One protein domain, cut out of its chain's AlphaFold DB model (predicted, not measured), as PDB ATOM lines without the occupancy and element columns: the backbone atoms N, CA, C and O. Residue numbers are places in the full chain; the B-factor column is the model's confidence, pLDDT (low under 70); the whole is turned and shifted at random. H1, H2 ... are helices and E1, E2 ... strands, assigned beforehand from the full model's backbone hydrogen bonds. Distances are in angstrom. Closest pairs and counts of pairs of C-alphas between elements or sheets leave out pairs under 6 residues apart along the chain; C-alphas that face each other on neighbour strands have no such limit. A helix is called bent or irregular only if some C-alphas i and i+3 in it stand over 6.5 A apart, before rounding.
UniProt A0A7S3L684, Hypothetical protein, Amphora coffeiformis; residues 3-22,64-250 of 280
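Overview. This is residues 3 to 22 and 64 to 250 of the 280 residues of the protein "Hypothetical protein" of Amphora coffeiformis (UniProt A0A7S3L684). Two sheets form a sandwich, partly face to face: a twisted sheet of five strands, E1, E2, E3, E5 and E4, and a smaller sheet of three, E6, E7 and E8, over part of one of its faces. Over the opposite face H1 covers E1 and E2, with H2 near H1 and H4 packed on H2, while H3 lies off at one end of the domain, touching no helix. The printed part has 207 residues, with four named helices and eight named strands in the order E1 H1 E2 H2 E3 E4 E5 H3 E6 E7 E8 H4; the class is mixed, though these elements hold only 86 residues, under half. The larger sheet, in the order E1 E2 E3 E5 E4, is mixed, and the smaller, in the order E6 E7 E8, is antiparallel. The whole is compact, with a radius of gyration of the C-alphas of 16.4 A and spans of 50 by 39 by 34 A.

Arrangement. Begin with E1, residues 9 to 14, an edge strand parallel to E2, residues 85 to 90; look there for N 12 and O 87, 2.9 A apart. H1, residues 67 to 79, is on this sheet at a height of 10.4 A, over E1 and only just over E2, with 3 C-alphas falling on it; it runs along the strands, at 12 degrees to E1 on the local plane. E2 is parallel to E3, residues 125 to 129, with N 128 and O 88 at 2.8 A. With H2, residues 108 to 118, they make a strand-helix-strand unit, two parallel neighbours with a helix between them in the chain, and its crossover is right-handed. H2 is close to H1 but not clearly touching it, the C-alphas of Glu 75 and Leu 117 being closest at 7.2 A. E3 is parallel to E5, residues 156 to 160, with N 158 and O 127 at 2.8 A. E5 forms a hairpin with E4, residues 135 to 138, where N 159 and O 136 are 2.8 A apart. H3, residues 173 to 182, is apart from E4. Next come E6, residues 199 to 206, E7, residues 211 to 218, and E8, residues 223 to 226, a meander, each strand the antiparallel neighbour of the one before. Check N 202 and O 215 at 2.8 A, then N 216 and O 225 at 2.8 A. The two sheets of the sandwich, face to face, have best planes 19 degrees apart; E5 and E6 come closest at the C-alphas of Ser 160 and Tyr 200, 5.7 A. H4, residues 239 to 244, touches H2 at a steep tilt of 53 degrees, opposite ways, closest at the C-alphas of Leu 115 and Ile 242, 6.6 A. In H1, H2 and H4 every O i to N i+4 pair is within hydrogen-bond range, in H3 4 of 6.

Along the chain. Find C-alpha 9 at (28.683, -44.095, 57.522); from there E1 runs 16.2 A. H1 starts at C-alpha 67, (48.911, -58.719, 60.370), and runs 18.3 A; E2 spans 16.3 A and H2 15.2 A. E3, E4 and E5 measure 13.5, 10.0 and 12.9 A. H3, 15.0 A, is irregular, but only just: C-alphas 174 and 177 are 6.9 A apart. E6 and E7 run 23.1 and 23.3 A, E8 7.2 A, and H4 8.5 A, ending at C-alpha 244, (38.267, -63.796, 37.940).

Size, cuts and confidence. The C-alphas of Lys 3 and Phe 171 are the two farthest apart, 51.7 A. Residues 23 to 63 are cut out, and C-alphas 22 and 64 are 8.9 A apart across the cut. The long links are E2 to H2, E4 to E5, E5 to H3, H3 to E6 and E8 to H4. The model's pLDDT is under 70 in residues 3 to 6, 144 to 151 and 170 to 173.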
ATOM      1  N   LYS A   3      14.925 -44.712  62.352       53.47
ATOM      2  CA  LYS A   3      15.332 -43.884  61.209       53.47
ATOM      3  C   LYS A   3      16.719 -43.258  61.371       53.47
ATOM      4  O   LYS A   3      17.405 -43.081  60.370       53.47
ATOM      5  N   HIS A   4      17.147 -42.936  62.596       53.16
ATOM      6  CA  HIS A   4      18.497 -42.399  62.831       53.16
ATOM      7  C   HIS A   4      19.573 -43.487  62.726       53.16
ATOM      8  O   HIS A   4      20.689 -43.198  62.302       53.16
ATOM      9  N   GLN A   5      19.231 -44.744  63.027       54.31
ATOM     10  CA  GLN A   5      20.147 -45.882  62.903       54.31
ATOM     11  C   GLN A   5      20.475 -46.226  61.437       54.31
ATOM     12  O   GLN A   5      21.553 -46.744  61.167       54.31
ATOM     13  N   ARG A   6      19.601 -45.874  60.476       69.62
ATOM     14  CA  ARG A   6      19.820 -46.092  59.029       69.62
ATOM     15  C   ARG A   6      20.751 -45.083  58.348       69.62
ATOM     16  O   ARG A   6      21.164 -45.324  57.221       69.62
ATOM     17  N   ARG A   7      21.094 -43.959  58.990       91.38
ATOM     18  CA  ARG A   7      21.916 -42.889  58.386       91.38
ATOM     19  C   ARG A   7      23.329 -42.848  58.957       91.38
ATOM     20  O   ARG A   7      23.775 -41.827  59.473       91.38
ATOM     21  N   GLN A   8      24.021 -43.981  58.901       94.88
ATOM     22  CA  GLN A   8      25.376 -44.116  59.425       94.88
ATOM     23  C   GLN A   8      26.363 -44.465  58.312       94.88
ATOM     24  O   GLN A   8      26.110 -45.351  57.495       94.88
ATOM     25  N   VAL A   9      27.506 -43.779  58.334       96.69
ATOM     26  CA  VAL A   9      28.683 -44.095  57.522       96.69
ATOM     27  C   VAL A   9      29.756 -44.663  58.440       96.69
ATOM     28  O   VAL A   9      30.058 -44.068  59.477       96.69
ATOM     29  N   LYS A  10      30.351 -45.790  58.056       97.56
ATOM     30  CA  LYS A  10      31.504 -46.371  58.741       97.56
ATOM     31  C   LYS A  10      32.759 -46.173  57.902       97.56
ATOM     32  O   LYS A  10      32.829 -46.642  56.771       97.56
ATOM     33  N   LEU A  11      33.744 -45.473  58.462       98.12
ATOM     34  CA  LEU A  11      35.044 -45.242  57.831       98.12
ATOM     35  C   LEU A  11      36.087 -46.152  58.484       98.12
ATOM     36  O   LEU A  11      36.260 -46.113  59.700       98.12
ATOM     37  N   ILE A  12      36.780 -46.958  57.683       98.50
ATOM     38  CA  ILE A  12      37.758 -47.945  58.149       98.50
ATOM     39  C   ILE A  12      39.092 -47.643  57.481       98.50
ATOM     40  O   ILE A  12      39.210 -47.762  56.268       98.50
ATOM     41  N   PHE A  13      40.104 -47.273  58.260       98.31
ATOM     42  CA  PHE A  13      41.442 -46.980  57.747       98.31
ATOM     43  C   PHE A  13      42.359 -48.177  57.973       98.31
ATOM     44  O   PHE A  13      42.599 -48.569  59.113       98.31
ATOM     45  N   LEU A  14      42.872 -48.750  56.887       98.25
ATOM     46  CA  LEU A  14      43.821 -49.857  56.935       98.25
ATOM     47  C   LEU A  14      45.248 -49.325  57.087       98.25
ATOM     48  O   LEU A  14      45.685 -48.477  56.302       98.25
ATOM     49  N   ASP A  15      46.006 -49.867  58.041       96.69
ATOM     50  CA  ASP A  15      47.446 -49.615  58.119       96.69
ATOM     51  C   ASP A  15      48.189 -50.655  57.277       96.69
ATOM     52  O   ASP A  15      48.502 -51.754  57.725       96.69
ATOM     53  N   THR A  16      48.499 -50.283  56.035       94.56
ATOM     54  CA  THR A  16      49.264 -51.138  55.114       94.56
ATOM     55  C   THR A  16      50.781 -50.954  55.239       94.56
ATOM     56  O   THR A  16      51.524 -51.338  54.337       94.56
ATOM     57  N   ARG A  17      51.277 -50.326  56.316       90.12
ATOM     58  CA  ARG A  17      52.710 -50.051  56.522       90.12
ATOM     59  C   ARG A  17      53.298 -50.836  57.681       90.12
ATOM     60  O   ARG A  17      54.407 -51.341  57.534       90.12
ATOM     61  N   TRP A  18      52.589 -50.938  58.804       91.75
ATOM     62  CA  TRP A  18      53.150 -51.485  60.043       91.75
ATOM     63  C   TRP A  18      53.555 -52.964  59.946       91.75
ATOM     64  O   TRP A  18      54.686 -53.320  60.273       91.75
ATOM     65  N   HIS A  19      52.661 -53.825  59.451       90.50
ATOM     66  CA  HIS A  19      52.902 -55.272  59.335       90.50
ATOM     67  C   HIS A  19      53.363 -55.725  57.948       90.50
ATOM     68  O   HIS A  19      53.624 -56.913  57.743       90.50
ATOM     69  N   ARG A  20      53.462 -54.798  56.993       88.19
ATOM     70  CA  ARG A  20      53.683 -55.137  55.592       88.19
ATOM     71  C   ARG A  20      55.064 -55.746  55.383       88.19
ATOM     72  O   ARG A  20      56.096 -55.112  55.613       88.19
ATOM     73  N   ALA A  21      55.072 -56.973  54.881       86.12
ATOM     74  CA  ALA A  21      56.291 -57.650  54.481       86.12
ATOM     75  C   ALA A  21      56.946 -56.979  53.264       86.12
ATOM     76  O   ALA A  21      56.358 -56.167  52.546       86.12
ATOM     77  N   ARG A  22      58.220 -57.304  53.033       78.19
ATOM     78  CA  ARG A  22      58.959 -56.773  51.885       78.19
ATOM     79  C   ARG A  22      58.414 -57.363  50.584       78.19
ATOM     80  O   ARG A  22      58.024 -58.525  50.542       78.19
ATOM     81  N   PRO A  64      52.586 -61.009  54.395       92.50
ATOM     82  CA  PRO A  64      51.482 -60.299  55.048       92.50
ATOM     83  C   PRO A  64      51.421 -58.803  54.705       92.50
ATOM     84  O   PRO A  64      52.456 -58.173  54.460       92.50
ATOM     85  N   VAL A  65      50.216 -58.217  54.788       94.62
ATOM     86  CA  VAL A  65      49.983 -56.762  54.694       94.62
ATOM     87  C   VAL A  65      49.484 -56.180  56.023       94.62
ATOM     88  O   VAL A  65      50.124 -55.267  56.538       94.62
ATOM     89  N   LEU A  66      48.386 -56.701  56.598       95.06
ATOM     90  CA  LEU A  66      47.736 -56.097  57.783       95.06
ATOM     91  C   LEU A  66      48.119 -56.742  59.128       95.06
ATOM     92  O   LEU A  66      47.965 -56.124  60.174       95.06
ATOM     93  N   GLY A  67      48.662 -57.962  59.133       95.75
ATOM     94  CA  GLY A  67      48.911 -58.719  60.370       95.75
ATOM     95  C   GLY A  67      47.629 -59.293  60.994       95.75
ATOM     96  O   GLY A  67      46.514 -58.888  60.669       95.75
ATOM     97  N   SER A  68      47.765 -60.295  61.866       96.56
ATOM     98  CA  SER A  68      46.624 -61.077  62.375       96.56
ATOM     99  C   SER A  68      45.650 -60.264  63.234       96.56
ATOM    100  O   SER A  68      44.439 -60.473  63.140       96.56
ATOM    101  N   GLU A  69      46.161 -59.333  64.041       97.56
ATOM    102  CA  GLU A  69      45.352 -58.476  64.913       97.56
ATOM    103  C   GLU A  69      44.452 -57.549  64.092       97.56
ATOM    104  O   GLU A  69      43.233 -57.560  64.266       97.56
ATOM    105  N   GLN A  70      45.025 -56.823  63.126       98.12
ATOM    106  CA  GLN A  70      44.248 -55.941  62.259       98.12
ATOM    107  C   GLN A  70      43.289 -56.720  61.356       98.12
ATOM    108  O   GLN A  70      42.194 -56.238  61.097       98.12
ATOM    109  N   TRP A  71      43.655 -57.929  60.914       98.38
ATOM    110  CA  TRP A  71      42.732 -58.799  60.182       98.38
ATOM    111  C   TRP A  71      41.507 -59.178  61.014       98.38
ATOM    112  O   TRP A  71      40.384 -59.024  60.544       98.38
ATOM    113  N   THR A  72      41.724 -59.625  62.251       98.38
ATOM    114  CA  THR A  72      40.637 -59.996  63.172       98.38
ATOM    115  C   THR A  72      39.742 -58.795  63.465       98.38
ATOM    116  O   THR A  72      38.516 -58.898  63.459       98.38
ATOM    117  N   TRP A  73      40.360 -57.635  63.686       98.38
ATOM    118  CA  TRP A  73      39.650 -56.379  63.876       98.38
ATOM    119  C   TRP A  73      38.824 -55.999  62.640       98.38
ATOM    120  O   TRP A  73      37.628 -55.769  62.771       98.38
ATOM    121  N   LEU A  74      39.411 -56.005  61.440       98.56
ATOM    122  CA  LEU A  74      38.732 -55.642  60.192       98.56
ATOM    123  C   LEU A  74      37.525 -56.545  59.908       98.56
ATOM    124  O   LEU A  74      36.462 -56.049  59.535       98.56
ATOM    125  N   GLU A  75      37.689 -57.857  60.087       98.31
ATOM    126  CA  GLU A  75      36.608 -58.837  59.940       98.31
ATOM    127  C   GLU A  75      35.459 -58.516  60.908       98.31
ATOM    128  O   GLU A  75      34.318 -58.371  60.473       98.31
ATOM    129  N   SER A  76      35.767 -58.282  62.187       97.94
ATOM    130  CA  SER A  76      34.775 -57.903  63.201       97.94
ATOM    131  C   SER A  76      34.081 -56.572  62.897       97.94
ATOM    132  O   SER A  76      32.862 -56.461  63.038       97.94
ATOM    133  N   GLU A  77      34.827 -55.551  62.461       97.56
ATOM    134  CA  GLU A  77      34.265 -54.239  62.145       97.56
ATOM    135  C   GLU A  77      33.292 -54.303  60.966       97.56
ATOM    136  O   GLU A  77      32.305 -53.570  60.966       97.56
ATOM    137  N   LEU A  78      33.545 -55.151  59.971       96.81
ATOM    138  CA  LEU A  78      32.655 -55.308  58.822       96.81
ATOM    139  C   LEU A  78      31.454 -56.209  59.137       96.81
ATOM    140  O   LEU A  78      30.336 -55.875  58.756       96.81
ATOM    141  N   GLU A  79      31.653 -57.318  59.852       94.12
ATOM    142  CA  GLU A  79      30.582 -58.280  60.155       94.12
ATOM    143  C   GLU A  79      29.575 -57.759  61.187       94.12
ATOM    144  O   GLU A  79      28.382 -58.035  61.077       94.12
ATOM    145  N   ASN A  80      30.031 -56.973  62.166       94.31
ATOM    146  CA  ASN A  80      29.181 -56.475  63.252       94.31
ATOM    147  C   ASN A  80      28.619 -55.068  62.993       94.31
ATOM    148  O   ASN A  80      28.091 -54.435  63.912       94.31
ATOM    149  N   SER A  81      28.754 -54.530  61.777       94.38
ATOM    150  CA  SER A  81      28.250 -53.192  61.464       94.38
ATOM    151  C   SER A  81      26.846 -53.207  60.874       94.38
ATOM    152  O   SER A  81      26.538 -53.954  59.953       94.38
ATOM    153  N   SER A  82      26.016 -52.289  61.366       93.56
ATOM    154  CA  SER A  82      24.711 -51.947  60.797       93.56
ATOM    155  C   SER A  82      24.737 -50.639  59.995       93.56
ATOM    156  O   SER A  82      23.683 -50.042  59.778       93.56
ATOM    157  N   ALA A  83      25.920 -50.129  59.626       95.88
ATOM    158  CA  ALA A  83      26.017 -48.896  58.855       95.88
ATOM    159  C   ALA A  83      25.482 -49.117  57.434       95.88
ATOM    160  O   ALA A  83      25.710 -50.159  56.826       95.88
ATOM    161  N   ALA A  84      24.785 -48.123  56.889       95.94
ATOM    162  CA  ALA A  84      24.250 -48.215  55.533       95.94
ATOM    163  C   ALA A  84      25.347 -48.043  54.467       95.94
ATOM    164  O   ALA A  84      25.238 -48.613  53.382       95.94
ATOM    165  N   VAL A  85      26.411 -47.297  54.792       97.62
ATOM    166  CA  VAL A  85      27.558 -47.039  53.909       97.62
ATOM    167  C   VAL A  85      28.859 -47.383  54.625       97.62
ATOM    168  O   VAL A  85      29.093 -46.943  55.754       97.62
ATOM    169  N   HIS A  86      29.730 -48.121  53.943       98.31
ATOM    170  CA  HIS A  86      31.058 -48.493  54.420       98.31
ATOM    171  C   HIS A  86      32.117 -47.941  53.475       98.31
ATOM    172  O   HIS A  86      32.085 -48.201  52.277       98.31
ATOM    173  N   VAL A  87      33.094 -47.217  54.010       98.62
ATOM    174  CA  VAL A  87      34.255 -46.770  53.241       98.62
ATOM    175  C   VAL A  87      35.498 -47.376  53.859       98.62
ATOM    176  O   VAL A  87      35.906 -47.006  54.961       98.62
ATOM    177  N   VAL A  88      36.104 -48.310  53.138       98.75
ATOM    178  CA  VAL A  88      37.411 -48.857  53.487       98.75
ATOM    179  C   VAL A  88      38.465 -48.001  52.796       98.75
ATOM    180  O   VAL A  88      38.400 -47.759  51.596       98.75
ATOM    181  N   VAL A  89      39.436 -47.515  53.554       98.62
ATOM    182  CA  VAL A  89      40.517 -46.657  53.076       98.62
ATOM    183  C   VAL A  89      41.808 -47.457  53.121       98.62
ATOM    184  O   VAL A  89      42.257 -47.876  54.187       98.62
ATOM    185  N   SER A  90      42.419 -47.655  51.956       98.19
ATOM    186  CA  SER A  90      43.714 -48.318  51.807       98.19
ATOM    187  C   SER A  90      44.720 -47.327  51.243       98.19
ATOM    188  O   SER A  90      44.469 -46.705  50.217       98.19
ATOM    189  N   SER A  91      45.893 -47.179  51.861       96.00
ATOM    190  CA  SER A  91      46.889 -46.229  51.344       96.00
ATOM    191  C   SER A  91      47.450 -46.617  49.972       96.00
ATOM    192  O   SER A  91      47.915 -45.740  49.260       96.00
ATOM    193  N   ILE A  92      47.394 -47.899  49.601       96.31
ATOM    194  CA  ILE A  92      47.808 -48.431  48.292       96.31
ATOM    195  C   ILE A  92      46.623 -49.105  47.594       96.31
ATOM    196  O   ILE A  92      45.687 -49.560  48.256       96.31
ATOM    197  N   GLN A  93      46.663 -49.204  46.269       97.94
ATOM    198  CA  GLN A  93      45.529 -49.717  45.496       97.94
ATOM    199  C   GLN A  93      45.305 -51.224  45.690       97.94
ATOM    200  O   GLN A  93      46.272 -51.978  45.852       97.94
ATOM    201  N   VAL A  94      44.050 -51.683  45.630       98.19
ATOM    202  CA  VAL A  94      43.693 -53.111  45.791       98.19
ATOM    203  C   VAL A  94      43.440 -53.797  44.451       98.19
ATOM    204  O   VAL A  94      43.944 -54.894  44.198       98.19
ATOM    205  N   LEU A  95      42.659 -53.164  43.582       97.75
ATOM    206  CA  LEU A  95      42.173 -53.707  42.319       97.75
ATOM    207  C   LEU A  95      43.081 -53.376  41.135       97.75
ATOM    208  O   LEU A  95      42.849 -53.907  40.053       97.75
ATOM    209  N   THR A  96      44.106 -52.536  41.296       96.50
ATOM    210  CA  THR A  96      44.968 -52.169  40.164       96.50
ATOM    211  C   THR A  96      45.639 -53.396  39.544       96.50
ATOM    212  O   THR A  96      46.058 -54.327  40.238       96.50
ATOM    213  N   THR A  97      45.748 -53.386  38.215       95.62
ATOM    214  CA  THR A  97      46.533 -54.387  37.476       95.62
ATOM    215  C   THR A  97      47.917 -53.883  37.100       95.62
ATOM    216  O   THR A  97      48.683 -54.634  36.515       95.62
ATOM    217  N   ASN A  98      48.244 -52.629  37.431       94.56
ATOM    218  CA  ASN A  98      49.513 -52.013  37.085       94.56
ATOM    219  C   ASN A  98      50.610 -52.425  38.089       94.56
ATOM    220  O   ASN A  98      50.583 -51.967  39.234       94.56
ATOM    221  N   PRO A  99      51.619 -53.220  37.684       92.62
ATOM    222  CA  PRO A  99      52.689 -53.657  38.579       92.62
ATOM    223  C   PRO A  99      53.779 -52.598  38.776       92.62
ATOM    224  O   PRO A  99      54.716 -52.810  39.535       92.62
ATOM    225  N   THR A 100      53.714 -51.455  38.087       90.38
ATOM    226  CA  THR A 100      54.740 -50.405  38.225       90.38
ATOM    227  C   THR A 100      54.575 -49.572  39.499       90.38
ATOM    228  O   THR A 100      55.536 -48.950  39.955       90.38
ATOM    229  N   VAL A 101      53.382 -49.594  40.099       89.94
ATOM    230  CA  VAL A 101      53.038 -48.897  41.345       89.94
ATOM    231  C   VAL A 101      52.953 -49.877  42.510       89.94
ATOM    232  O   VAL A 101      52.778 -51.073  42.309       89.94
ATOM    233  N   GLU A 102      53.095 -49.397  43.745       90.62
ATOM    234  CA  GLU A 102      52.888 -50.254  44.910       90.62
ATOM    235  C   GLU A 102      51.390 -50.539  45.110       90.62
ATOM    236  O   GLU A 102      50.552 -49.644  45.058       90.62
ATOM    237  N   SER A 103      51.041 -51.807  45.323       94.38
ATOM    238  CA  SER A 103      49.648 -52.243  45.451       94.38
ATOM    239  C   SER A 103      49.542 -53.580  46.172       94.38
ATOM    240  O   SER A 103      50.516 -54.339  46.234       94.38
ATOM    241  N   TRP A 104      48.338 -53.914  46.638       95.44
ATOM    242  CA  TRP A 104      48.014 -55.245  47.162       95.44
ATOM    243  C   TRP A 104      48.234 -56.358  46.134       95.44
ATOM    244  O   TRP A 104      48.405 -57.513  46.505       95.44
ATOM    245  N   GLY A 105      48.275 -56.033  44.838       92.75
ATOM    246  CA  GLY A 105      48.574 -56.984  43.770       92.75
ATOM    247  C   GLY A 105      49.927 -57.696  43.907       92.75
ATOM    248  O   GLY A 105      50.097 -58.769  43.335       92.75
ATOM    249  N   HIS A 106      50.847 -57.132  44.695       90.31
ATOM    250  CA  HIS A 106      52.149 -57.720  45.027       90.31
ATOM    251  C   HIS A 106      52.098 -58.692  46.218       90.31
ATOM    252  O   HIS A 106      53.105 -59.322  46.528       90.31
ATOM    253  N   PHE A 107      50.933 -58.823  46.861       92.50
ATOM    254  CA  PHE A 107      50.660 -59.703  47.998       92.50
ATOM    255  C   PHE A 107      49.424 -60.564  47.679       92.50
ATOM    256  O   PHE A 107      48.332 -60.310  48.197       92.50
ATOM    257  N   PRO A 108      49.538 -61.549  46.764       91.88
ATOM    258  CA  PRO A 108      48.378 -62.213  46.174       91.88
ATOM    259  C   PRO A 108      47.449 -62.887  47.189       91.88
ATOM    260  O   PRO A 108      46.232 -62.782  47.035       91.88
ATOM    261  N   SER A 109      47.988 -63.543  48.226       93.00
ATOM    262  CA  SER A 109      47.161 -64.206  49.244       93.00
ATOM    263  C   SER A 109      46.362 -63.199  50.076       93.00
ATOM    264  O   SER A 109      45.156 -63.367  50.258       93.00
ATOM    265  N   GLU A 110      47.007 -62.120  50.525       95.50
ATOM    266  CA  GLU A 110      46.400 -61.058  51.330       95.50
ATOM    267  C   GLU A 110      45.358 -60.286  50.520       95.50
ATOM    268  O   GLU A 110      44.263 -60.017  51.015       95.50
ATOM    269  N   ARG A 111      45.644 -60.003  49.242       96.44
ATOM    270  CA  ARG A 111      44.661 -59.424  48.319       96.44
ATOM    271  C   ARG A 111      43.454 -60.338  48.166       96.44
ATOM    272  O   ARG A 111      42.328 -59.866  48.265       96.44
ATOM    273  N   GLN A 112      43.664 -61.634  47.936       96.44
ATOM    274  CA  GLN A 112      42.554 -62.573  47.775       96.44
ATOM    275  C   GLN A 112      41.726 -62.689  49.064       96.44
ATOM    276  O   GLN A 112      40.501 -62.765  48.994       96.44
ATOM    277  N   ARG A 113      42.367 -62.664  50.241       97.88
ATOM    278  CA  ARG A 113      41.673 -62.610  51.535       97.88
ATOM    279  C   ARG A 113      40.824 -61.344  51.662       97.88
ATOM    280  O   ARG A 113      39.657 -61.449  52.036       97.88
ATOM    281  N   LEU A 114      41.365 -60.183  51.287       98.44
ATOM    282  CA  LEU A 114      40.628 -58.918  51.314       98.44
ATOM    283  C   LEU A 114      39.423 -58.951  50.371       98.44
ATOM    284  O   LEU A 114      38.317 -58.629  50.789       98.44
ATOM    285  N   LEU A 115      39.606 -59.404  49.128       98.06
ATOM    286  CA  LEU A 115      38.515 -59.509  48.153       98.06
ATOM    287  C   LEU A 115      37.405 -60.454  48.629       98.06
ATOM    288  O   LEU A 115      36.233 -60.137  48.463       98.06
ATOM    289  N   LYS A 116      37.756 -61.573  49.276       97.94
ATOM    290  CA  LYS A 116      36.776 -62.488  49.885       97.94
ATOM    291  C   LYS A 116      35.984 -61.841  51.016       97.94
ATOM    292  O   LYS A 116      34.801 -62.126  51.153       97.94
ATOM    293  N   LEU A 117      36.619 -60.993  51.823       98.31
ATOM    294  CA  LEU A 117      35.944 -60.273  52.900       98.31
ATOM    295  C   LEU A 117      35.016 -59.180  52.351       98.31
ATOM    296  O   LEU A 117      33.849 -59.125  52.725       98.31
ATOM    297  N   LEU A 118      35.522 -58.349  51.437       97.56
ATOM    298  CA  LEU A 118      34.781 -57.234  50.840       97.56
ATOM    299  C   LEU A 118      33.652 -57.708  49.908       97.56
ATOM    300  O   LEU A 118      32.592 -57.090  49.845       97.56
ATOM    301  N   GLY A 119      33.841 -58.846  49.240       96.12
ATOM    302  CA  GLY A 119      32.871 -59.467  48.338       96.12
ATOM    303  C   GLY A 119      31.661 -60.110  49.023       96.12
ATOM    304  O   GLY A 119      30.848 -60.714  48.335       96.12
ATOM    305  N   LYS A 120      31.491 -59.986  50.347       96.00
ATOM    306  CA  LYS A 120      30.342 -60.552  51.087       96.00
ATOM    307  C   LYS A 120      29.007 -59.813  50.859       96.00
ATOM    308  O   LYS A 120      28.013 -60.190  51.468       96.00
ATOM    309  N   GLY A 121      28.968 -58.782  50.009       93.44
ATOM    310  CA  GLY A 121      27.767 -57.961  49.784       93.44
ATOM    311  C   GLY A 121      27.517 -56.952  50.910       93.44
ATOM    312  O   GLY A 121      26.384 -56.750  51.336       93.44
ATOM    313  N   ILE A 122      28.591 -56.355  51.437       96.19
ATOM    314  CA  ILE A 122      28.530 -55.359  52.516       96.19
ATOM    315  C   ILE A 122      27.792 -54.105  52.022       96.19
ATOM    316  O   ILE A 122      28.102 -53.577  50.953       96.19
ATOM    317  N   SER A 123      26.843 -53.613  52.824       95.31
ATOM    318  CA  SER A 123      25.998 -52.466  52.473       95.31
ATOM    319  C   SER A 123      26.818 -51.212  52.157       95.31
ATOM    320  O   SER A 123      27.655 -50.793  52.961       95.31
ATOM    321  N   GLY A 124      26.556 -50.603  50.998       96.38
ATOM    322  CA  GLY A 124      27.126 -49.334  50.548       96.38
ATOM    323  C   GLY A 124      28.649 -49.311  50.610       96.38
ATOM    324  O   GLY A 124      29.221 -48.320  51.060       96.38
ATOM    325  N   LEU A 125      29.299 -50.420  50.248       98.12
ATOM    326  CA  LEU A 125      30.744 -50.563  50.350       98.12
ATOM    327  C   LEU A 125      31.477 -49.852  49.202       98.12
ATOM    328  O   LEU A 125      31.305 -50.182  48.030       98.12
ATOM    329  N   PHE A 126      32.386 -48.955  49.570       98.50
ATOM    330  CA  PHE A 126      33.383 -48.362  48.689       98.50
ATOM    331  C   PHE A 126      34.778 -48.594  49.251       98.50
ATOM    332  O   PHE A 126      35.015 -48.486  50.456       98.50
ATOM    333  N   LEU A 127      35.722 -48.853  48.359       98.50
ATOM    334  CA  LEU A 127      37.138 -48.794  48.664       98.50
ATOM    335  C   LEU A 127      37.692 -47.464  48.143       98.50
ATOM    336  O   LEU A 127      37.403 -47.061  47.019       98.50
ATOM    337  N   VAL A 128      38.499 -46.774  48.941       98.62
ATOM    338  CA  VAL A 128      39.189 -45.546  48.527       98.62
ATOM    339  C   VAL A 128      40.689 -45.727  48.701       98.62
ATOM    340  O   VAL A 128      41.139 -46.250  49.725       98.62
ATOM    341  N   SER A 129      41.464 -45.295  47.705       98.31
ATOM    342  CA  SER A 129      42.918 -45.461  47.706       98.31
ATOM    343  C   SER A 129      43.705 -44.278  47.130       98.31
ATOM    344  O   SER A 129      43.137 -43.299  46.634       98.31
ATOM    345  N   GLY A 130      45.036 -44.339  47.269       95.50
ATOM    346  CA  GLY A 130      45.974 -43.261  46.941       95.50
ATOM    347  C   GLY A 130      47.337 -43.764  46.443       95.50
ATOM    348  O   GLY A 130      47.399 -44.722  45.681       95.50
ATOM    349  N   ASP A 131      48.420 -43.075  46.828       93.38
ATOM    350  CA  ASP A 131      49.847 -43.360  46.518       93.38
ATOM    351  C   ASP A 131      50.293 -43.146  45.057       93.38
ATOM    352  O   ASP A 131      51.409 -42.718  44.790       93.38
ATOM    353  N   VAL A 132      49.399 -43.350  44.092       92.88
ATOM    354  CA  VAL A 132      49.786 -43.511  42.679       92.88
ATOM    355  C   VAL A 132      49.788 -42.249  41.803       92.88
ATOM    356  O   VAL A 132      49.982 -42.339  40.589       92.88
ATOM    357  N   HIS A 133      49.572 -41.064  42.380       94.06
ATOM    358  CA  HIS A 133      49.609 -39.759  41.695       94.06
ATOM    359  C   HIS A 133      48.616 -39.573  40.527       94.06
ATOM    360  O   HIS A 133      48.717 -38.618  39.760       94.06
ATOM    361  N   HIS A 134      47.634 -40.453  40.370       95.00
ATOM    362  CA  HIS A 134      46.523 -40.303  39.432       95.00
ATOM    363  C   HIS A 134      45.212 -40.667  40.133       95.00
ATOM    364  O   HIS A 134      45.204 -41.055  41.304       95.00
ATOM    365  N   ALA A 135      44.101 -40.484  39.437       97.44
ATOM    366  CA  ALA A 135      42.805 -40.980  39.855       97.44
ATOM    367  C   ALA A 135      42.291 -42.029  38.881       97.44
ATOM    368  O   ALA A 135      42.580 -41.968  37.687       97.44
ATOM    369  N   GLU A 136      41.526 -42.978  39.398       97.88
ATOM    370  CA  GLU A 136      40.883 -44.024  38.616       97.88
ATOM    371  C   GLU A 136      39.743 -44.678  39.379       97.88
ATOM    372  O   GLU A 136      39.739 -44.685  40.610       97.88
ATOM    373  N   ILE A 137      38.797 -45.253  38.638       98.12
ATOM    374  CA  ILE A 137      37.729 -46.073  39.203       98.12
ATOM    375  C   ILE A 137      37.904 -47.500  38.701       98.12
ATOM    376  O   ILE A 137      37.977 -47.750  37.491       98.12
ATOM    377  N   LEU A 138      37.970 -48.435  39.642       97.44
ATOM    378  CA  LEU A 138      38.168 -49.852  39.381       97.44
ATOM    379  C   LEU A 138      36.971 -50.653  39.892       97.44
ATOM    380  O   LEU A 138      36.347 -50.308  40.895       97.44
ATOM    381  N   ASN A 139      36.659 -51.730  39.182       95.25
ATOM    382  CA  ASN A 139      35.538 -52.617  39.453       95.25
ATOM    383  C   ASN A 139      36.037 -54.072  39.442       95.25
ATOM    384  O   ASN A 139      36.614 -54.488  38.432       95.25
ATOM    385  N   PRO A 140      35.807 -54.864  40.508       93.44
ATOM    386  CA  PRO A 140      36.171 -56.279  40.512       93.44
ATOM    387  C   PRO A 140      35.475 -57.072  39.392       93.44
ATOM    388  O   PRO A 140      36.048 -58.022  38.869       93.44
ATOM    389  N   ASN A 141      34.293 -56.635  38.950       89.06
ATOM    390  CA  ASN A 141      33.502 -57.305  37.918       89.06
ATOM    391  C   ASN A 141      33.777 -56.807  36.489       89.06
ATOM    392  O   ASN A 141      33.113 -57.261  35.559       89.06
ATOM    393  N   ALA A 142      34.752 -55.913  36.274       85.19
ATOM    394  CA  ALA A 142      35.003 -55.312  34.956       85.19
ATOM    395  C   ALA A 142      35.220 -56.344  33.831       85.19
ATOM    396  O   ALA A 142      34.829 -56.104  32.693       85.19
ATOM    397  N   ALA A 143      35.810 -57.501  34.150       70.75
ATOM    398  CA  ALA A 143      36.062 -58.573  33.188       70.75
ATOM    399  C   ALA A 143      34.864 -59.522  32.962       70.75
ATOM    400  O   ALA A 143      34.873 -60.277  31.991       70.75
ATOM    401  N   VAL A 144      33.863 -59.516  33.851       66.25
ATOM    402  CA  VAL A 144      32.773 -60.514  33.899       66.25
ATOM    403  C   VAL A 144      31.408 -59.903  33.558       66.25
ATOM    404  O   VAL A 144      30.511 -60.612  33.108       66.25
ATOM    405  N   SER A 145      31.234 -58.588  33.714       61.97
ATOM    406  CA  SER A 145      29.986 -57.884  33.402       61.97
ATOM    407  C   SER A 145      29.724 -57.817  31.889       61.97
ATOM    408  O   SER A 145      30.012 -56.817  31.238       61.97
ATOM    409  N   THR A 146      29.168 -58.890  31.322       52.97
ATOM    410  CA  THR A 146      28.719 -58.958  29.919       52.97
ATOM    411  C   THR A 146      27.208 -58.786  29.755       52.97
ATOM    412  O   THR A 146      26.736 -58.640  28.629       52.97
ATOM    413  N   ASP A 147      26.440 -58.829  30.848       56.88
ATOM    414  CA  ASP A 147      24.984 -58.671  30.810       56.88
ATOM    415  C   ASP A 147      24.576 -57.231  31.146       56.88
ATOM    416  O   ASP A 147      24.458 -56.840  32.307       56.88
ATOM    417  N   ASN A 148      24.350 -56.438  30.099       59.16
ATOM    418  CA  ASN A 148      23.892 -55.054  30.218       59.16
ATOM    419  C   ASN A 148      22.450 -54.934  30.743       59.16
ATOM    420  O   ASN A 148      22.026 -53.828  31.070       59.16
ATOM    421  N   ASN A 149      21.685 -56.032  30.806       58.25
ATOM    422  CA  ASN A 149      20.282 -55.996  31.220       58.25
ATOM    423  C   ASN A 149      20.097 -56.164  32.735       58.25
ATOM    424  O   ASN A 149      19.030 -55.821  33.243       58.25
ATOM    425  N   ASN A 150      21.103 -56.667  33.459       63.47
ATOM    426  CA  ASN A 150      21.075 -56.777  34.919       63.47
ATOM    427  C   ASN A 150      22.473 -56.522  35.516       63.47
ATOM    428  O   ASN A 150      23.191 -57.472  35.848       63.47
ATOM    429  N   PRO A 151      22.905 -55.249  35.603       69.00
ATOM    430  CA  PRO A 151      24.218 -54.917  36.134       69.00
ATOM    431  C   PRO A 151      24.291 -55.300  37.615       69.00
ATOM    432  O   PRO A 151      23.547 -54.783  38.443       69.00
ATOM    433  N   ARG A 152      25.212 -56.205  37.953       80.75
ATOM    434  CA  ARG A 152      25.504 -56.537  39.350       80.75
ATOM    435  C   ARG A 152      26.249 -55.384  40.014       80.75
ATOM    436  O   ARG A 152      27.311 -54.977  39.533       80.75
ATOM    437  N   HIS A 153      25.719 -54.889  41.124       85.56
ATOM    438  CA  HIS A 153      26.294 -53.773  41.869       85.56
ATOM    439  C   HIS A 153      27.157 -54.310  43.003       85.56
ATOM    440  O   HIS A 153      26.638 -54.700  44.041       85.56
ATOM    441  N   SER A 154      28.471 -54.351  42.798       91.75
ATOM    442  CA  SER A 154      29.434 -54.667  43.856       91.75
ATOM    443  C   SER A 154      30.329 -53.466  44.150       91.75
ATOM    444  O   SER A 154      30.278 -52.450  43.450       91.75
ATOM    445  N   PHE A 155      31.155 -53.590  45.189       96.00
ATOM    446  CA  PHE A 155      31.995 -52.495  45.650       96.00
ATOM    447  C   PHE A 155      32.920 -51.994  44.538       96.00
ATOM    448  O   PHE A 155      33.473 -52.767  43.753       96.00
ATOM    449  N   LEU A 156      33.126 -50.681  44.511       97.31
ATOM    450  CA  LEU A 156      34.079 -50.034  43.617       97.31
ATOM    451  C   LEU A 156      35.282 -49.543  44.411       97.31
ATOM    452  O   LEU A 156      35.153 -49.134  45.566       97.31
ATOM    453  N   GLU A 157      36.444 -49.539  43.765       98.50
ATOM    454  CA  GLU A 157      37.600 -48.801  44.260       98.50
ATOM    455  C   GLU A 157      37.702 -47.463  43.541       98.50
ATOM    456  O   GLU A 157      37.770 -47.416  42.312       98.50
ATOM    457  N   VAL A 158      37.758 -46.375  44.306       98.56
ATOM    458  CA  VAL A 158      37.998 -45.031  43.785       98.56
ATOM    459  C   VAL A 158      39.340 -44.529  44.288       98.56
ATOM    460  O   VAL A 158      39.530 -44.246  45.471       98.56
ATOM    461  N   THR A 159      40.278 -44.398  43.362       98.44
ATOM    462  CA  THR A 159      41.597 -43.831  43.627       98.44
ATOM    463  C   THR A 159      41.550 -42.324  43.407       98.44
ATOM    464  O   THR A 159      41.114 -41.869  42.351       98.44
ATOM    465  N   SER A 160      42.045 -41.546  44.367       96.81
ATOM    466  CA  SER A 160      42.212 -40.092  44.244       96.81
ATOM    467  C   SER A 160      43.570 -39.687  44.813       96.81
ATOM    468  O   SER A 160      43.708 -39.509  46.021       96.81
ATOM    469  N   SER A 161      44.582 -39.538  43.953       93.62
ATOM    470  CA  SER A 161      45.982 -39.406  44.390       93.62
ATOM    471  C   SER A 161      46.735 -38.193  43.818       93.62
ATOM    472  O   SER A 161      47.936 -38.054  44.019       93.62
ATOM    473  N   GLY A 162      46.065 -37.274  43.118       89.81
ATOM    474  CA  GLY A 162      46.723 -36.150  42.431       89.81
ATOM    475  C   GLY A 162      46.894 -34.860  43.248       89.81
ATOM    476  O   GLY A 162      46.875 -33.788  42.661       89.81
ATOM    477  N   MET A 163      46.966 -34.882  44.582       85.62
ATOM    478  CA  MET A 163      46.783 -33.645  45.369       85.62
ATOM    479  C   MET A 163      47.944 -32.634  45.243       85.62
ATOM    480  O   MET A 163      47.720 -31.461  44.948       85.62
ATOM    481  N   THR A 164      49.191 -33.072  45.453       83.12
ATOM    482  CA  THR A 164      50.402 -32.220  45.349       83.12
ATOM    483  C   THR A 164      51.334 -32.665  44.228       83.12
ATOM    484  O   THR A 164      51.928 -31.834  43.540       83.12
ATOM    485  N   HIS A 165      51.415 -33.976  44.015       83.56
ATOM    486  CA  HIS A 165      52.104 -34.618  42.906       83.56
ATOM    487  C   HIS A 165      51.051 -35.281  42.028       83.56
ATOM    488  O   HIS A 165      50.067 -35.818  42.532       83.56
ATOM    489  N   TYR A 166      51.242 -35.218  40.717       84.62
ATOM    490  CA  TYR A 166      50.318 -35.809  39.762       84.62
ATOM    491  C   TYR A 166      51.081 -36.396  38.581       84.62
ATOM    492  O   TYR A 166      52.198 -35.983  38.256       84.62
ATOM    493  N   CYS A 167      50.477 -37.398  37.965       81.69
ATOM    494  CA  CYS A 167      51.162 -38.326  37.087       81.69
ATOM    495  C   CYS A 167      51.730 -37.660  35.826       81.69
ATOM    496  O   CYS A 167      52.783 -38.078  35.355       81.69
ATOM    497  N   SER A 168      51.107 -36.584  35.321       78.38
ATOM    498  CA  SER A 168      51.580 -35.848  34.137       78.38
ATOM    499  C   SER A 168      52.766 -34.894  34.374       78.38
ATOM    500  O   SER A 168      53.215 -34.236  33.434       78.38
ATOM    501  N   GLN A 169      53.340 -34.831  35.584       77.94
ATOM    502  CA  GLN A 169      54.577 -34.076  35.838       77.94
ATOM    503  C   GLN A 169      55.789 -34.651  35.066       77.94
ATOM    504  O   GLN A 169      55.882 -35.864  34.869       77.94
ATOM    505  N   PRO A 170      56.764 -33.814  34.644       55.41
ATOM    506  CA  PRO A 170      57.749 -34.149  33.603       55.41
ATOM    507  C   PRO A 170      58.648 -35.366  33.874       55.41
ATOM    508  O   PRO A 170      59.182 -35.934  32.925       55.41
ATOM    509  N   PHE A 171      58.804 -35.798  35.129       53.72
ATOM    510  CA  PHE A 171      59.627 -36.962  35.477       53.72
ATOM    511  C   PHE A 171      58.918 -38.317  35.234       53.72
ATOM    512  O   PHE A 171      59.586 -39.295  34.914       53.72
ATOM    513  N   TYR A 172      57.580 -38.369  35.313       57.84
ATOM    514  CA  TYR A 172      56.752 -39.576  35.086       57.84
ATOM    515  C   TYR A 172      55.784 -39.454  33.888       57.84
ATOM    516  O   TYR A 172      55.286 -40.460  33.378       57.84
ATOM    517  N   GLY A 173      55.537 -38.235  33.401       67.94
ATOM    518  CA  GLY A 173      54.366 -37.898  32.586       67.94
ATOM    519  C   GLY A 173      54.203 -38.671  31.287       67.94
ATOM    520  O   GLY A 173      53.104 -39.128  30.992       67.94
ATOM    521  N   ARG A 174      55.282 -38.882  30.524       80.06
ATOM    522  CA  ARG A 174      55.182 -39.537  29.205       80.06
ATOM    523  C   ARG A 174      54.817 -41.019  29.275       80.06
ATOM    524  O   ARG A 174      54.285 -41.543  28.304       80.06
ATOM    525  N   MET A 175      55.114 -41.684  30.390       82.44
ATOM    526  CA  MET A 175      54.828 -43.113  30.571       82.44
ATOM    527  C   MET A 175      53.523 -43.366  31.318       82.44
ATOM    528  O   MET A 175      53.005 -44.476  31.250       82.44
ATOM    529  N   CYS A 176      52.980 -42.354  31.998       87.12
ATOM    530  CA  CYS A 176      51.777 -42.498  32.803       87.12
ATOM    531  C   CYS A 176      50.588 -43.030  31.995       87.12
ATOM    532  O   CYS A 176      50.066 -44.106  32.275       87.12
ATOM    533  N   GLU A 177      50.194 -42.292  30.960       91.25
ATOM    534  CA  GLU A 177      49.021 -42.609  30.151       91.25
ATOM    535  C   GLU A 177      49.170 -43.944  29.393       91.25
ATOM    536  O   GLU A 177      48.270 -44.777  29.495       91.25
ATOM    537  N   PRO A 178      50.315 -44.253  28.736       91.75
ATOM    538  CA  PRO A 178      50.534 -45.577  28.152       91.75
ATOM    539  C   PRO A 178      50.402 -46.735  29.150       91.75
ATOM    540  O   PRO A 178      49.819 -47.762  28.810       91.75
ATOM    541  N   LEU A 179      50.922 -46.586  30.375       90.31
ATOM    542  CA  LEU A 179      50.826 -47.628  31.401       90.31
ATOM    543  C   LEU A 179      49.382 -47.815  31.882       90.31
ATOM    544  O   LEU A 179      48.933 -48.953  31.997       90.31
ATOM    545  N   LEU A 180      48.641 -46.728  32.115       93.06
ATOM    546  CA  LEU A 180      47.230 -46.793  32.519       93.06
ATOM    547  C   LEU A 180      46.350 -47.414  31.432       93.06
ATOM    548  O   LEU A 180      45.501 -48.257  31.732       93.06
ATOM    549  N   ASN A 181      46.609 -47.061  30.172       93.31
ATOM    550  CA  ASN A 181      45.929 -47.643  29.021       93.31
ATOM    551  C   ASN A 181      46.259 -49.129  28.849       93.31
ATOM    552  O   ASN A 181      45.392 -49.885  28.430       93.31
ATOM    553  N   TYR A 182      47.479 -49.571  29.167       92.06
ATOM    554  CA  TYR A 182      47.846 -50.987  29.084       92.06
ATOM    555  C   TYR A 182      47.229 -51.814  30.227       92.06
ATOM    556  O   TYR A 182      46.689 -52.896  30.000       92.06
ATOM    557  N   TYR A 183      47.261 -51.294  31.454       93.25
ATOM    558  CA  TYR A 183      46.791 -51.976  32.665       93.25
ATOM    559  C   TYR A 183      45.353 -51.581  33.042       93.25
ATOM    560  O   TYR A 183      45.079 -51.109  34.146       93.25
ATOM    561  N   ASN A 184      44.411 -51.792  32.118       94.06
ATOM    562  CA  ASN A 184      43.008 -51.374  32.253       94.06
ATOM    563  C   ASN A 184      42.021 -52.505  32.614       94.06
ATOM    564  O   ASN A 184      40.823 -52.264  32.673       94.06
ATOM    565  N   ARG A 185      42.479 -53.738  32.874       93.94
ATOM    566  CA  ARG A 185      41.577 -54.911  32.946       93.94
ATOM    567  C   ARG A 185      40.508 -54.852  34.044       93.94
ATOM    568  O   ARG A 185      39.462 -55.468  33.888       93.94
ATOM    569  N   ASN A 186      40.759 -54.110  35.124       95.12
ATOM    570  CA  ASN A 186      39.788 -53.886  36.205       95.12
ATOM    571  C   ASN A 186      39.120 -52.502  36.131       95.12
ATOM    572  O   ASN A 186      38.531 -52.051  37.108       95.12
ATOM    573  N   ARG A 187      39.243 -51.782  35.011       95.12
ATOM    574  CA  ARG A 187      38.720 -50.423  34.849       95.12
ATOM    575  C   ARG A 187      37.194 -50.419  34.833       95.12
ATOM    576  O   ARG A 187      36.570 -51.204  34.127       95.12
ATOM    577  N   HIS A 188      36.580 -49.510  35.584       93.44
ATOM    578  CA  HIS A 188      35.126 -49.381  35.611       93.44
ATOM    579  C   HIS A 188      34.589 -48.673  34.356       93.44
ATOM    580  O   HIS A 188      35.059 -47.586  34.023       93.44
ATOM    581  N   ALA A 189      33.550 -49.242  33.735       87.50
ATOM    582  CA  ALA A 189      32.744 -48.707  32.622       87.50
ATOM    583  C   ALA A 189      33.463 -48.439  31.281       87.50
ATOM    584  O   ALA A 189      32.925 -48.775  30.231       87.50
ATOM    585  N   SER A 190      34.652 -47.840  31.282       87.56
ATOM    586  CA  SER A 190      35.434 -47.534  30.080       87.56
ATOM    587  C   SER A 190      36.920 -47.546  30.402       87.56
ATOM    588  O   SER A 190      37.307 -47.068  31.464       87.56
ATOM    589  N   ASN A 191      37.756 -47.993  29.459       87.38
ATOM    590  CA  ASN A 191      39.222 -47.981  29.571       87.38
ATOM    591  C   ASN A 191      39.803 -46.587  29.875       87.38
ATOM    592  O   ASN A 191      40.881 -46.490  30.454       87.38
ATOM    593  N   GLU A 192      39.067 -45.529  29.540       88.50
ATOM    594  CA  GLU A 192      39.448 -44.126  29.738       88.50
ATOM    595  C   GLU A 192      39.061 -43.576  31.125       88.50
ATOM    596  O   GLU A 192      39.217 -42.387  31.383       88.50
ATOM    597  N   ASN A 193      38.551 -44.410  32.041       93.38
ATOM    598  CA  ASN A 193      38.108 -43.978  33.372       93.38
ATOM    599  C   ASN A 193      39.290 -43.761  34.346       93.38
ATOM    600  O   ASN A 193      39.466 -44.475  35.346       93.38
ATOM    601  N   TYR A 194      40.141 -42.793  34.014       96.75
ATOM    602  CA  TYR A 194      41.245 -42.295  34.828       96.75
ATOM    603  C   TYR A 194      41.489 -40.804  34.590       96.75
ATOM    604  O   TYR A 194      41.068 -40.225  33.594       96.75
ATOM    605  N   TYR A 195      42.217 -40.173  35.508       96.38
ATOM    606  CA  TYR A 195      42.611 -38.776  35.393       96.38
ATOM    607  C   TYR A 195      44.014 -38.552  35.964       96.38
ATOM    608  O   TYR A 195      44.316 -38.942  37.091       96.38
ATOM    609  N   ILE A 196      44.884 -37.909  35.184       95.19
ATOM    610  CA  ILE A 196      46.326 -37.783  35.475       95.19
ATOM    611  C   ILE A 196      46.743 -36.408  36.019       95.19
ATOM    612  O   ILE A 196      47.927 -36.194  36.286       95.19
ATOM    613  N   GLY A 197      45.798 -35.471  36.144       94.00
ATOM    614  CA  GLY A 197      46.020 -34.129  36.686       94.00
ATOM    615  C   GLY A 197      45.738 -34.036  38.186       94.00
ATOM    616  O   GLY A 197      45.433 -35.037  38.844       94.00
ATOM    617  N   LYS A 198      45.793 -32.814  38.733       95.75
ATOM    618  CA  LYS A 198      45.496 -32.607  40.152       95.75
ATOM    619  C   LYS A 198      44.049 -32.901  40.491       95.75
ATOM    620  O   LYS A 198      43.165 -32.422  39.783       95.75
ATOM    621  N   ASN A 199      43.815 -33.653  41.563       96.81
ATOM    622  CA  ASN A 199      42.472 -34.090  41.920       96.81
ATOM    623  C   ASN A 199      42.236 -34.316  43.418       96.81
ATOM    624  O   ASN A 199      43.181 -34.466  44.192       96.81
ATOM    625  N   TYR A 200      40.954 -34.350  43.787       97.44
ATOM    626  CA  TYR A 200      40.448 -34.745  45.099       97.44
ATOM    627  C   TYR A 200      39.107 -35.489  44.977       97.44
ATOM    628  O   TYR A 200      38.342 -35.269  44.036       97.44
ATOM    629  N   GLY A 201      38.808 -36.360  45.942       97.06
ATOM    630  CA  GLY A 201      37.550 -37.102  46.014       97.06
ATOM    631  C   GLY A 201      36.451 -36.355  46.776       97.06
ATOM    632  O   GLY A 201      36.722 -35.629  47.732       97.06
ATOM    633  N   LYS A 202      35.195 -36.566  46.381       97.88
ATOM    634  CA  LYS A 202      33.983 -36.148  47.096       97.88
ATOM    635  C   LYS A 202      32.979 -37.293  47.054       97.88
ATOM    636  O   LYS A 202      32.694 -37.791  45.975       97.88
ATOM    637  N   MET A 203      32.412 -37.665  48.194       98.06
ATOM    638  CA  MET A 203      31.294 -38.607  48.260       98.06
ATOM    639  C   MET A 203      30.002 -37.847  48.552       98.06
ATOM    640  O   MET A 203      29.983 -36.972  49.420       98.06
ATOM    641  N   GLU A 204      28.939 -38.179  47.832       98.25
ATOM    642  CA  GLU A 204      27.578 -37.735  48.124       98.25
ATOM    643  C   GLU A 204      26.721 -38.956  48.451       98.25
ATOM    644  O   GLU A 204      26.886 -40.016  47.850       98.25
ATOM    645  N   ILE A 205      25.842 -38.813  49.440       98.00
ATOM    646  CA  ILE A 205      24.983 -39.890  49.929       98.00
ATOM    647  C   ILE A 205      23.545 -39.390  49.888       98.00
ATOM    648  O   ILE A 205      23.204 -38.422  50.575       98.00
ATOM    649  N   ASP A 206      22.717 -40.061  49.097       96.81
ATOM    650  CA  ASP A 206      21.274 -39.876  49.062       96.81
ATOM    651  C   ASP A 206      20.615 -40.937  49.949       96.81
ATOM    652  O   ASP A 206      20.495 -42.110  49.596       96.81
ATOM    653  N   TRP A 207      20.200 -40.512  51.140       95.06
ATOM    654  CA  TRP A 207      19.554 -41.384  52.119       95.06
ATOM    655  C   TRP A 207      18.119 -41.768  51.751       95.06
ATOM    656  O   TRP A 207      17.609 -42.727  52.317       95.06
ATOM    657  N   GLU A 208      17.453 -41.008  50.879       94.19
ATOM    658  CA  GLU A 208      16.071 -41.291  50.470       94.19
ATOM    659  C   GLU A 208      16.046 -42.300  49.319       94.19
ATOM    660  O   GLU A 208      15.184 -43.173  49.289       94.19
ATOM    661  N   GLN A 209      17.008 -42.202  48.396       95.50
ATOM    662  CA  GLN A 209      17.197 -43.172  47.308       95.50
ATOM    663  C   GLN A 209      18.064 -44.372  47.705       95.50
ATOM    664  O   GLN A 209      18.251 -45.278  46.895       95.50
ATOM    665  N   GLU A 210      18.605 -44.372  48.927       96.00
ATOM    666  CA  GLU A 210      19.536 -45.383  49.441       96.00
ATOM    667  C   GLU A 210      20.711 -45.627  48.481       96.00
ATOM    668  O   GLU A 210      21.034 -46.759  48.117       96.00
ATOM    669  N   GLN A 211      21.334 -44.535  48.030       96.88
ATOM    670  CA  GLN A 211      22.421 -44.548  47.055       96.88
ATOM    671  C   GLN A 211      23.564 -43.628  47.479       96.88
ATOM    672  O   GLN A 211      23.374 -42.630  48.174       96.88
ATOM    673  N   ALA A 212      24.775 -43.945  47.034       97.75
ATOM    674  CA  ALA A 212      25.931 -43.072  47.168       97.75
ATOM    675  C   ALA A 212      26.712 -42.996  45.857       97.75
ATOM    676  O   ALA A 212      26.756 -43.947  45.078       97.75
ATOM    677  N   GLU A 213      27.357 -41.861  45.626       98.00
ATOM    678  CA  GLU A 213      28.209 -41.630  44.465       98.00
ATOM    679  C   GLU A 213      29.518 -40.986  44.919       98.00
ATOM    680  O   GLU A 213      29.527 -40.075  45.755       98.00
ATOM    681  N   ILE A 214      30.638 -41.454  44.369       98.44
ATOM    682  CA  ILE A 214      31.932 -40.799  44.545       98.44
ATOM    683  C   ILE A 214      32.299 -40.081  43.252       98.44
ATOM    684  O   ILE A 214      32.327 -40.662  42.167       98.44
ATOM    685  N   PHE A 215      32.644 -38.811  43.404       98.44
ATOM    686  CA  PHE A 215      33.171 -37.930  42.382       98.44
ATOM    687  C   PHE A 215      34.659 -37.717  42.619       98.44
ATOM    688  O   PHE A 215      35.090 -37.458  43.743       98.44
ATOM    689  N   VAL A 216      35.436 -37.727  41.548       98.31
ATOM    690  CA  VAL A 216      36.784 -37.166  41.537       98.31
ATOM    691  C   VAL A 216      36.706 -35.819  40.840       98.31
ATOM    692  O   VAL A 216      36.192 -35.719  39.725       98.31
ATOM    693  N   LYS A 217      37.205 -34.779  41.504       98.38
ATOM    694  CA  LYS A 217      37.203 -33.398  41.023       98.38
ATOM    695  C   LYS A 217      38.617 -32.921  40.744       98.38
ATOM    696  O   LYS A 217      39.536 -33.318  41.455       98.38
ATOM    697  N   ASN A 218      38.794 -32.080  39.729       97.31
ATOM    698  CA  ASN A 218      40.069 -31.414  39.470       97.31
ATOM    699  C   ASN A 218      40.296 -30.219  40.420       97.31
ATOM    700  O   ASN A 218      39.438 -29.886  41.235       97.31
ATOM    701  N   GLU A 219      41.444 -29.549  40.310       95.50
ATOM    702  CA  GLU A 219      41.788 -28.379  41.140       95.50
ATOM    703  C   GLU A 219      40.837 -27.174  40.985       95.50
ATOM    704  O   GLU A 219      40.812 -26.307  41.855       95.50
ATOM    705  N   TYR A 220      40.022 -27.143  39.926       97.06
ATOM    706  CA  TYR A 220      39.001 -26.119  39.679       97.06
ATOM    707  C   TYR A 220      37.607 -26.526  40.192       97.06
ATOM    708  O   TYR A 220      36.654 -25.758  40.086       97.06
ATOM    709  N   GLY A 221      37.474 -27.725  40.772       97.25
ATOM    710  CA  GLY A 221      36.223 -28.257  41.314       97.25
ATOM    711  C   GLY A 221      35.319 -28.958  40.292       97.25
ATOM    712  O   GLY A 221      34.224 -29.413  40.658       97.25
ATOM    713  N   GLU A 222      35.767 -29.086  39.042       98.19
ATOM    714  CA  GLU A 222      35.052 -29.775  37.966       98.19
ATOM    715  C   GLU A 222      35.175 -31.289  38.138       98.19
ATOM    716  O   GLU A 222      36.248 -31.806  38.450       98.19
ATOM    717  N   THR A 223      34.077 -32.015  37.935       98.25
ATOM    718  CA  THR A 223      34.077 -33.480  38.008       98.25
ATOM    719  C   THR A 223      34.801 -34.063  36.798       98.25
ATOM    720  O   THR A 223      34.381 -33.847  35.666       98.25
ATOM    721  N   VAL A 224      35.849 -34.845  37.052       97.69
ATOM    722  CA  VAL A 224      36.648 -35.534  36.026       97.69
ATOM    723  C   VAL A 224      36.376 -37.033  35.977       97.69
ATOM    724  O   VAL A 224      36.464 -37.617  34.906       97.69
ATOM    725  N   LEU A 225      35.997 -37.649  37.103       97.88
ATOM    726  CA  LEU A 225      35.530 -39.039  37.170       97.88
ATOM    727  C   LEU A 225      34.342 -39.128  38.127       97.88
ATOM    728  O   LEU A 225      34.224 -38.324  39.056       97.88
ATOM    729  N   ARG A 226      33.482 -40.123  37.929       97.31
ATOM    730  CA  ARG A 226      32.391 -40.443  38.854       97.31
ATOM    731  C   ARG A 226      31.998 -41.908  38.756       97.31
ATOM    732  O   ARG A 226      32.099 -42.497  37.681       97.31
ATOM    733  N   THR A 227      31.545 -42.480  39.864       95.81
ATOM    734  CA  THR A 227      31.084 -43.877  39.919       95.81
ATOM    735  C   THR A 227      29.699 -44.079  39.311       95.81
ATOM    736  O   THR A 227      29.294 -45.219  39.101       95.81
ATOM    737  N   GLY A 228      28.941 -42.998  39.098       94.75
ATOM    738  CA  GLY A 228      27.488 -43.083  39.014       94.75
ATOM    739  C   GLY A 228      26.869 -43.452  40.374       94.75
ATOM    740  O   GLY A 228      27.598 -43.852  41.295       94.75
ATOM    741  N   PRO A 229      25.540 -43.334  40.514       95.44
ATOM    742  CA  PRO A 229      24.845 -43.740  41.728       95.44
ATOM    743  C   PRO A 229      25.012 -45.242  41.971       95.44
ATOM    744  O   PRO A 229      24.697 -46.056  41.101       95.44
ATOM    745  N   GLN A 230      25.509 -45.612  43.149       95.69
ATOM    746  CA  GLN A 230      25.596 -47.001  43.592       95.69
ATOM    747  C   GLN A 230      24.594 -47.235  44.726       95.69
ATOM    748  O   GLN A 230      24.608 -46.477  45.700       95.69
ATOM    749  N   PRO A 231      23.733 -48.263  44.634       95.81
ATOM    750  CA  PRO A 231      22.786 -48.586  45.697       95.81
ATOM    751  C   PRO A 231      23.504 -49.040  46.972       95.81
ATOM    752  O   PRO A 231      24.579 -49.633  46.920       95.81
ATOM    753  N   PHE A 232      22.905 -48.808  48.140       95.88
ATOM    754  CA  PHE A 232      23.408 -49.361  49.400       95.88
ATOM    755  C   PHE A 232      23.327 -50.886  49.393       95.88
ATOM    756  O   PHE A 232      24.237 -51.549  49.882       95.88
ATOM    757  N   GLN A 233      22.291 -51.465  48.785       94.69
ATOM    758  CA  GLN A 233      22.251 -52.906  48.571       94.69
ATOM    759  C   GLN A 233      23.324 -53.307  47.554       94.69
ATOM    760  O   GLN A 233      23.239 -52.955  46.381       94.69
ATOM    761  N   GLN A 234      24.314 -54.063  48.017       93.62
ATOM    762  CA  GLN A 234      25.414 -54.560  47.199       93.62
ATOM    763  C   GLN A 234      25.284 -56.075  47.008       93.62
ATOM    764  O   GLN A 234      24.866 -56.811  47.903       93.62
ATOM    765  N   ASP A 235      25.651 -56.534  45.822       94.06
ATOM    766  CA  ASP A 235      25.735 -57.926  45.425       94.06
ATOM    767  C   ASP A 235      26.954 -58.610  46.048       94.06
ATOM    768  O   ASP A 235      28.091 -58.137  45.931       94.06
ATOM    769  N   ALA A 236      26.729 -59.781  46.647       94.56
ATOM    770  CA  ALA A 236      27.820 -60.663  47.030       94.56
ATOM    771  C   ALA A 236      28.497 -61.246  45.780       94.56
ATOM    772  O   ALA A 236      27.825 -61.726  44.857       94.56
ATOM    773  N   LEU A 237      29.826 -61.228  45.772       93.19
ATOM    774  CA  LEU A 237      30.642 -61.860  44.747       93.19
ATOM    775  C   LEU A 237      30.769 -63.354  45.042       93.19
ATOM    776  O   LEU A 237      31.081 -63.776  46.158       93.19
ATOM    777  N   THR A 238      30.553 -64.164  44.018       93.75
ATOM    778  CA  THR A 238      30.850 -65.592  44.039       93.75
ATOM    779  C   THR A 238      32.358 -65.819  44.081       93.75
ATOM    780  O   THR A 238      33.165 -64.943  43.763       93.75
ATOM    781  N   LYS A 239      32.758 -67.037  44.451       93.62
ATOM    782  CA  LYS A 239      34.168 -67.429  44.415       93.62
ATOM    783  C   LYS A 239      34.769 -67.256  43.015       93.62
ATOM    784  O   LYS A 239      35.876 -66.744  42.910       93.62
ATOM    785  N   ASP A 240      34.030 -67.635  41.976       92.19
ATOM    786  CA  ASP A 240      34.501 -67.547  40.593       92.19
ATOM    787  C   ASP A 240      34.651 -66.088  40.143       92.19
ATOM    788  O   ASP A 240      35.640 -65.754  39.500       92.19
ATOM    789  N   GLU A 241      33.737 -65.193  40.542       92.62
ATOM    790  CA  GLU A 241      33.875 -63.749  40.296       92.62
ATOM    791  C   GLU A 241      35.104 -63.171  41.015       92.62
ATOM    792  O   GLU A 241      35.866 -62.420  40.411       92.62
ATOM    793  N   ILE A 242      35.351 -63.563  42.273       94.50
ATOM    794  CA  ILE A 242      36.541 -63.140  43.033       94.50
ATOM    795  C   ILE A 242      37.832 -63.646  42.377       94.50
ATOM    796  O   ILE A 242      38.801 -62.893  42.257       94.50
ATOM    797  N   ASP A 243      37.858 -64.911  41.959       92.81
ATOM    798  CA  ASP A 243      39.026 -65.527  41.325       92.81
ATOM    799  C   ASP A 243      39.246 -64.989  39.890       92.81
ATOM    800  O   ASP A 243      40.374 -65.004  39.394       92.81
ATOM    801  N   ALA A 244      38.202 -64.450  39.246       92.44
ATOM    802  CA  ALA A 244      38.267 -63.796  37.940       92.44
ATOM    803  C   ALA A 244      38.735 -62.329  37.989       92.44
ATOM    804  O   ALA A 244      39.097 -61.781  36.942       92.44
ATOM    805  N   VAL A 245      38.771 -61.685  39.167       94.75
ATOM    806  CA  VAL A 245      39.288 -60.313  39.307       94.75
ATOM    807  C   VAL A 245      40.728 -60.269  38.804       94.75
ATOM    808  O   VAL A 245      41.618 -60.905  39.382       94.75
ATOM    809  N   ALA A 246      40.992 -59.472  37.764       94.88
ATOM    810  CA  ALA A 246      42.270 -59.535  37.070       94.88
ATOM    811  C   ALA A 246      43.441 -59.272  38.041       94.88
ATOM    812  O   ALA A 246      43.376 -58.334  38.852       94.88
ATOM    813  N   PRO A 247      44.504 -60.095  37.998       93.19
ATOM    814  CA  PRO A 247      45.648 -59.938  38.880       93.19
ATOM    815  C   PRO A 247      46.629 -58.892  38.337       93.19
ATOM    816  O   PRO A 247      46.758 -58.704  37.126       93.19
ATOM    817  N   CYS A 248      47.368 -58.268  39.256       91.06
ATOM    818  CA  CYS A 248      48.523 -57.414  38.958       91.06
ATOM    819  C   CYS A 248      49.707 -58.217  38.391       91.06
ATOM    820  O   CYS A 248      50.416 -57.759  37.499       91.06
ATOM    821  N   VAL A 249      49.894 -59.445  38.880       87.00
ATOM    822  CA  VAL A 249      50.900 -60.376  38.363       87.00
ATOM    823  C   VAL A 249      50.248 -61.331  37.383       87.00
ATOM    824  O   VAL A 249      49.436 -62.172  37.762       87.00
ATOM    825  N   ASP A 250      50.579 -61.157  36.110       86.50
ATOM    826  CA  ASP A 250      49.863 -61.756  34.986       86.50
ATOM    827  C   ASP A 250      50.765 -62.501  33.999       86.50
ATOM    828  O   ASP A 250      50.276 -63.063  33.019       86.50
TER     829      ASP A 250